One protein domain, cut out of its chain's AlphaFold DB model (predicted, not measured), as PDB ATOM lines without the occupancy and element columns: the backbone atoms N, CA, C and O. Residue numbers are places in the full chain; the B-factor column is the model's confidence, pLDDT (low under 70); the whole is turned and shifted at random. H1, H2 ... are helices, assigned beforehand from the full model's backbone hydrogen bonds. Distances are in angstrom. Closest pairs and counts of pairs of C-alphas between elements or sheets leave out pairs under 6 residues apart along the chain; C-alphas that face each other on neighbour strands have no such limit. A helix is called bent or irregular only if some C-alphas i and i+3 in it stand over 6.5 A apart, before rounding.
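Overview. This is residues 4 to 24, 38 to 46 and 54 to 77 of the 78 residues of an uncharacterized protein of Limnohabitans sp. Jir61 (UniProt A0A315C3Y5). Two helices form an open, flat corner: bent H1, then H2, which begins near H1's end. Residues 39 to 40 and 56 to 57, a short antiparallel pairing, lie in the opening. The 54 printed residues, all helix by class with no named strand, are only just loose, close to extended: radius of gyration of the C-alphas 14.8 A, spans 47 by 35 by 12 A.

Along the chain. H1, residues 4 to 21, one helix by its hydrogen bonds, is bent: C-alphas 11 and 14 are 6.7 A apart. Arm H1a, residues 4 to 11, begins at C-alpha (59.209, 106.576, 62.902); arm H1b is residues 14 to 21. H2, residues 61 to 75, 20.9 A long, ends at C-alpha (42.164, 102.081, 25.277).

Arrangement. H1a and H1b stand at a steep tilt, 47 degrees. H1b and H2 are close but not clearly touching, closest C-alphas Gly 21 and Met 61, 7.3 A, about perpendicular at 88 degrees. H1a and H2 are apart. Each O i to N i+4 pair in H1a, H1b and H2 is within hydrogen-bond range.

Size, cuts and confidence. The link from H1 to H2 runs across two cuts, with 20 of its 39 residues not printed: C-alphas 24 and 38 are 22.1 A apart across the first, C-alphas 46 and 54 are 14.2 A apart across the second. pLDDT is under 70 at residues 4 to 24 and 43 to 46.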
ATOM      1  N   ALA A   4      60.328 107.109  62.120       53.03
ATOM      2  CA  ALA A   4      59.209 106.576  62.902       53.03
ATOM      3  C   ALA A   4      57.923 107.405  62.730       53.03
ATOM      4  O   ALA A   4      56.839 106.838  62.626       53.03
ATOM      5  N   LEU A   5      58.043 108.736  62.628       53.31
ATOM      6  CA  LEU A   5      56.904 109.619  62.371       53.31
ATOM      7  C   LEU A   5      56.305 109.351  60.989       53.31
ATOM      8  O   LEU A   5      55.099 109.160  60.888       53.31
ATOM      9  N   PHE A   6      57.122 109.253  59.937       51.56
ATOM     10  CA  PHE A   6      56.626 108.969  58.585       51.56
ATOM     11  C   PHE A   6      55.993 107.569  58.458       51.56
ATOM     12  O   PHE A   6      54.956 107.415  57.811       51.56
ATOM     13  N   GLY A   7      56.562 106.559  59.129       55.53
ATOM     14  CA  GLY A   7      55.972 105.218  59.221       55.53
ATOM     15  C   GLY A   7      54.617 105.210  59.936       55.53
ATOM     16  O   GLY A   7      53.663 104.606  59.442       55.53
ATOM     17  N   ALA A   8      54.496 105.954  61.041       55.50
ATOM     18  CA  ALA A   8      53.228 106.150  61.742       55.50
ATOM     19  C   ALA A   8      52.206 106.913  60.880       55.50
ATOM     20  O   ALA A   8      51.050 106.506  60.794       55.50
ATOM     21  N   TYR A   9      52.634 107.958  60.161       56.47
ATOM     22  CA  TYR A   9      51.786 108.711  59.230       56.47
ATOM     23  C   TYR A   9      51.227 107.836  58.100       56.47
ATOM     24  O   TYR A   9      50.106 108.078  57.655       56.47
ATOM     25  N   ARG A  10      51.961 106.805  57.652       57.03
ATOM     26  CA  ARG A  10      51.502 105.853  56.624       57.03
ATOM     27  C   ARG A  10      50.492 104.829  57.155       57.03
ATOM     28  O   ARG A  10      49.587 104.456  56.415       57.03
ATOM     29  N   LEU A  11      50.627 104.406  58.414       59.97
ATOM     30  CA  LEU A  11      49.703 103.476  59.084       59.97
ATOM     31  C   LEU A  11      48.415 104.153  59.578       59.97
ATOM     32  O   LEU A  11      47.371 103.511  59.604       59.97
ATOM     33  N   LEU A  12      48.460 105.448  59.913       56.59
ATOM     34  CA  LEU A  12      47.275 106.233  60.293       56.59
ATOM     35  C   LEU A  12      46.515 106.821  59.088       56.59
ATOM     36  O   LEU A  12      45.328 107.127  59.202       56.59
ATOM     37  N   ASN A  13      47.161 106.948  57.924       54.91
ATOM     38  CA  ASN A  13      46.549 107.431  56.680       54.91
ATOM     39  C   ASN A  13      45.276 106.683  56.212       54.91
ATOM     40  O   ASN A  13      44.324 107.356  55.808       54.91
ATOM     41  N   PRO A  14      45.196 105.330  56.249       56.06
ATOM     42  CA  PRO A  14      44.035 104.612  55.719       56.06
ATOM     43  C   PRO A  14      42.735 104.981  56.436       56.06
ATOM     44  O   PRO A  14      41.708 105.151  55.783       56.06
ATOM     45  N   LEU A  15      42.780 105.197  57.754       57.00
ATOM     46  CA  LEU A  15      41.600 105.609  58.517       57.00
ATOM     47  C   LEU A  15      41.135 107.019  58.129       57.00
ATOM     48  O   LEU A  15      39.939 107.263  57.993       57.00
ATOM     49  N   GLN A  16      42.069 107.936  57.876       59.25
ATOM     50  CA  GLN A  16      41.751 109.314  57.489       59.25
ATOM     51  C   GLN A  16      41.093 109.393  56.105       59.25
ATOM     52  O   GLN A  16      40.162 110.178  55.908       59.25
ATOM     53  N   ASN A  17      41.538 108.561  55.158       58.81
ATOM     54  CA  ASN A  17      40.944 108.487  53.823       58.81
ATOM     55  C   ASN A  17      39.553 107.842  53.832       58.81
ATOM     56  O   ASN A  17      38.653 108.347  53.164       58.81
ATOM     57  N   VAL A  18      39.351 106.771  54.608       60.66
ATOM     58  CA  VAL A  18      38.044 106.101  54.726       60.66
ATOM     59  C   VAL A  18      36.999 107.040  55.332       60.66
ATOM     60  O   VAL A  18      35.909 107.180  54.782       60.66
ATOM     61  N   VAL A  19      37.346 107.755  56.408       60.38
ATOM     62  CA  VAL A  19      36.429 108.707  57.059       60.38
ATOM     63  C   VAL A  19      36.073 109.872  56.129       60.38
ATOM     64  O   VAL A  19      34.914 110.273  56.057       60.38
ATOM     65  N   ARG A  20      37.038 110.394  55.359       58.03
ATOM     66  CA  ARG A  20      36.774 111.459  54.375       58.03
ATOM     67  C   ARG A  20      35.969 110.986  53.165       58.03
ATOM     68  O   ARG A  20      35.225 111.786  52.606       58.03
ATOM     69  N   GLY A  21      36.088 109.717  52.778       55.66
ATOM     70  CA  GLY A  21      35.309 109.120  51.689       55.66
ATOM     71  C   GLY A  21      33.830 108.906  52.024       55.66
ATOM     72  O   GLY A  21      33.011 108.845  51.110       55.66
ATOM     73  N   PHE A  22      33.483 108.832  53.313       56.28
ATOM     74  CA  PHE A  22      32.116 108.589  53.786       56.28
ATOM     75  C   PHE A  22      31.288 109.868  54.002       56.28
ATOM     76  O   PHE A  22      30.082 109.794  54.225       56.28
ATOM     77  N   MET A  23      31.904 111.055  53.930       57.62
ATOM     78  CA  MET A  23      31.174 112.326  53.980       57.62
ATOM     79  C   MET A  23      30.485 112.582  52.627       57.62
ATOM     80  O   MET A  23      31.166 112.637  51.595       57.62
ATOM     81  N   PRO A  24      29.152 112.769  52.586       52.34
ATOM     82  CA  PRO A  24      28.413 112.916  51.341       52.34
ATOM     83  C   PRO A  24      28.590 114.336  50.787       52.34
ATOM     84  O   PRO A  24      27.703 115.176  50.866       52.34
ATOM     85  N   ARG A  38      44.841 113.295  38.331       79.31
ATOM     86  CA  ARG A  38      46.301 113.427  38.409       79.31
ATOM     87  C   ARG A  38      46.892 112.284  39.222       79.31
ATOM     88  O   ARG A  38      46.493 112.060  40.365       79.31
ATOM     89  N   VAL A  39      47.874 111.601  38.642       78.75
ATOM     90  CA  VAL A  39      48.604 110.507  39.286       78.75
ATOM     91  C   VAL A  39      49.998 110.996  39.650       78.75
ATOM     92  O   VAL A  39      50.749 111.436  38.781       78.75
ATOM     93  N   ALA A  40      50.353 110.918  40.931       78.12
ATOM     94  CA  ALA A  40      51.686 111.266  41.396       78.12
ATOM     95  C   ALA A  40      52.464 109.995  41.750       78.12
ATOM     96  O   ALA A  40      52.005 109.153  42.528       78.12
ATOM     97  N   ARG A  41      53.680 109.877  41.210       70.12
ATOM     98  CA  ARG A  41      54.670 108.904  41.673       70.12
ATOM     99  C   ARG A  41      55.690 109.637  42.535       70.12
ATOM    100  O   ARG A  41      56.574 110.311  42.017       70.12
ATOM    101  N   VAL A  42      55.563 109.504  43.850       70.75
ATOM    102  CA  VAL A  42      56.555 110.033  44.793       70.75
ATOM    103  C   VAL A  42      57.726 109.053  44.840       70.75
ATOM    104  O   VAL A  42      57.574 107.936  45.324       70.75
ATOM    105  N   MET A  43      58.880 109.446  44.299       63.97
ATOM    106  CA  MET A  43      60.109 108.656  44.382       63.97
ATOM    107  C   MET A  43      60.954 109.159  45.554       63.97
ATOM    108  O   MET A  43      61.510 110.250  45.489       63.97
ATOM    109  N   GLU A  44      61.058 108.373  46.625       60.59
ATOM    110  CA  GLU A  44      62.050 108.623  47.683       60.59
ATOM    111  C   GLU A  44      63.331 107.838  47.387       60.59
ATOM    112  O   GLU A  44      63.269 106.710  46.897       60.59
ATOM    113  N   ALA A  45      64.490 108.392  47.751       63.47
ATOM    114  CA  ALA A  45      65.804 107.775  47.525       63.47
ATOM    115  C   ALA A  45      65.970 106.375  48.160       63.47
ATOM    116  O   ALA A  45      66.881 105.639  47.792       63.47
ATOM    117  N   GLN A  46      65.085 105.989  49.087       61.25
ATOM    118  CA  GLN A  46      65.069 104.674  49.738       61.25
ATOM    119  C   GLN A  46      63.813 103.845  49.433       61.25
ATOM    120  O   GLN A  46      63.486 102.929  50.190       61.25
ATOM    121  N   ARG A  54      53.390 101.207  43.283       72.19
ATOM    122  CA  ARG A  54      52.372 101.877  44.107       72.19
ATOM    123  C   ARG A  54      52.186 103.311  43.616       72.19
ATOM    124  O   ARG A  54      53.067 104.150  43.785       72.19
ATOM    125  N   MET A  55      51.043 103.583  42.996       75.62
ATOM    126  CA  MET A  55      50.640 104.929  42.586       75.62
ATOM    127  C   MET A  55      49.707 105.537  43.630       75.62
ATOM    128  O   MET A  55      48.845 104.845  44.169       75.62
ATOM    129  N   VAL A  56      49.880 106.830  43.913       76.12
ATOM    130  CA  VAL A  56      48.965 107.588  44.769       76.12
ATOM    131  C   VAL A  56      48.150 108.518  43.885       76.12
ATOM    132  O   VAL A  56      48.696 109.314  43.117       76.12
ATOM    133  N   ILE A  57      46.834 108.399  44.007       78.44
ATOM    134  CA  ILE A  57      45.867 109.187  43.257       78.44
ATOM    135  C   ILE A  57      45.138 110.092  44.246       78.44
ATOM    136  O   ILE A  57      44.557 109.619  45.222       78.44
ATOM    137  N   SER A  58      45.183 111.399  44.004       75.06
ATOM    138  CA  SER A  58      44.443 112.388  44.788       75.06
ATOM    139  C   SER A  58      43.076 112.660  44.161       75.06
ATOM    140  O   SER A  58      43.009 112.910  42.959       75.06
ATOM    141  N   GLY A  59      42.009 112.695  44.960       77.44
ATOM    142  CA  GLY A  59      40.662 113.039  44.493       77.44
ATOM    143  C   GLY A  59      39.564 112.298  45.255       77.44
ATOM    144  O   GLY A  59      39.851 111.527  46.172       77.44
ATOM    145  N   ARG A  60      38.296 112.528  44.885       81.38
ATOM    146  CA  ARG A  60      37.187 111.684  45.356       81.38
ATOM    147  C   ARG A  60      37.232 110.357  44.612       81.38
ATOM    148  O   ARG A  60      37.405 110.364  43.399       81.38
ATOM    149  N   MET A  61      36.981 109.250  45.306       84.50
ATOM    150  CA  MET A  61      36.993 107.922  44.679       84.50
ATOM    151  C   MET A  61      36.019 107.818  43.494       84.50
ATOM    152  O   MET A  61      36.359 107.227  42.481       84.50
ATOM    153  N   ALA A  62      34.851 108.467  43.570       84.56
ATOM    154  CA  ALA A  62      33.891 108.502  42.463       84.56
ATOM    155  C   ALA A  62      34.455 109.161  41.187       84.56
ATOM    156  O   ALA A  62      34.232 108.659  40.090       84.56
ATOM    157  N   ASP A  63      35.226 110.246  41.333       81.44
ATOM    158  CA  ASP A  63      35.872 110.916  40.194       81.44
ATOM    159  C   ASP A  63      36.993 110.046  39.613       81.44
ATOM    160  O   ASP A  63      37.210 110.027  38.405       81.44
ATOM    161  N   VAL A  64      37.692 109.305  40.485       84.75
ATOM    162  CA  VAL A  64      38.727 108.346  40.085       84.75
ATOM    163  C   VAL A  64      38.120 107.239  39.234       84.75
ATOM    164  O   VAL A  64      38.636 106.970  38.156       84.75
ATOM    165  N   CYS A  65      37.021 106.630  39.686       85.94
ATOM    166  CA  CYS A  65      36.336 105.572  38.949       85.94
ATOM    167  C   CYS A  65      35.871 106.055  37.569       85.94
ATOM    168  O   CYS A  65      36.248 105.457  36.569       85.94
ATOM    169  N   ALA A  66      35.155 107.181  37.506       86.88
ATOM    170  CA  ALA A  66      34.625 107.697  36.245       86.88
ATOM    171  C   ALA A  66      35.720 108.003  35.206       86.88
ATOM    172  O   ALA A  66      35.543 107.745  34.016       86.88
ATOM    173  N   GLU A  67      36.863 108.547  35.636       87.25
ATOM    174  CA  GLU A  67      37.969 108.818  34.711       87.25
ATOM    175  C   GLU A  67      38.691 107.534  34.281       87.25
ATOM    176  O   GLU A  67      39.108 107.437  33.130       87.25
ATOM    177  N   LEU A  68      38.822 106.535  35.163       88.06
ATOM    178  CA  LEU A  68      39.386 105.234  34.790       88.06
ATOM    179  C   LEU A  68      38.513 104.520  33.752       88.06
ATOM    180  O   LEU A  68      39.057 103.989  32.787       88.06
ATOM    181  N   ASP A  69      37.188 104.580  33.895       90.50
ATOM    182  CA  ASP A  69      36.249 104.030  32.912       90.50
ATOM    183  C   ASP A  69      36.405 104.734  31.552       90.50
ATOM    184  O   ASP A  69      36.550 104.080  30.519       90.50
ATOM    185  N   ARG A  70      36.508 106.073  31.547       89.38
ATOM    186  CA  ARG A  70      36.772 106.858  30.326       89.38
ATOM    187  C   ARG A  70      38.087 106.465  29.646       89.38
ATOM    188  O   ARG A  70      38.159 106.429  28.416       89.38
ATOM    189  N   LEU A  71      39.146 106.221  30.423       89.06
ATOM    190  CA  LEU A  71      40.448 105.790  29.903       89.06
ATOM    191  C   LEU A  71      40.397 104.362  29.347       89.06
ATOM    192  O   LEU A  71      40.969 104.124  28.288       89.06
ATOM    193  N   ALA A  72      39.678 103.448  30.001       92.06
ATOM    194  CA  ALA A  72      39.468 102.088  29.506       92.06
ATOM    195  C   ALA A  72      38.690 102.083  28.180       92.06
ATOM    196  O   ALA A  72      39.050 101.382  27.239       92.06
ATOM    197  N   GLU A  73      37.660 102.921  28.052       92.50
ATOM    198  CA  GLU A  73      36.946 103.109  26.785       92.50
ATOM    199  C   GLU A  73      37.838 103.677  25.680       92.50
ATOM    200  O   GLU A  73      37.629 103.367  24.511       92.50
ATOM    201  N   LEU A  74      38.781 104.562  26.013       90.50
ATOM    202  CA  LEU A  74      39.763 105.084  25.062       90.50
ATOM    203  C   LEU A  74      40.729 103.985  24.621       90.50
ATOM    204  O   LEU A  74      40.936 103.838  23.425       90.50
ATOM    205  N   GLU A  75      41.267 103.206  25.559       93.19
ATOM    206  CA  GLU A  75      42.164 102.081  25.277       93.19
ATOM    207  C   GLU A  75      41.493 101.043  24.371       93.19
ATOM    208  O   GLU A  75      42.073 100.657  23.368       93.19
ATOM    209  N   ASN A  76      40.234 100.689  24.638       87.50
ATOM    210  CA  ASN A  76      39.472  99.729  23.829       87.50
ATOM    211  C   ASN A  76      39.174 100.195  22.389       87.50
ATOM    212  O   ASN A  76      38.718  99.395  21.573       87.50
ATOM    213  N   ARG A  77      39.345 101.486  22.078       82.25
ATOM    214  CA  ARG A  77      39.166 102.028  20.718       82.25
ATOM    215  C   ARG A  77      40.459 102.054  19.903       82.25
ATOM    216  O   ARG A  77      40.389 102.368  18.714       82.25
TER     217      ARG A  77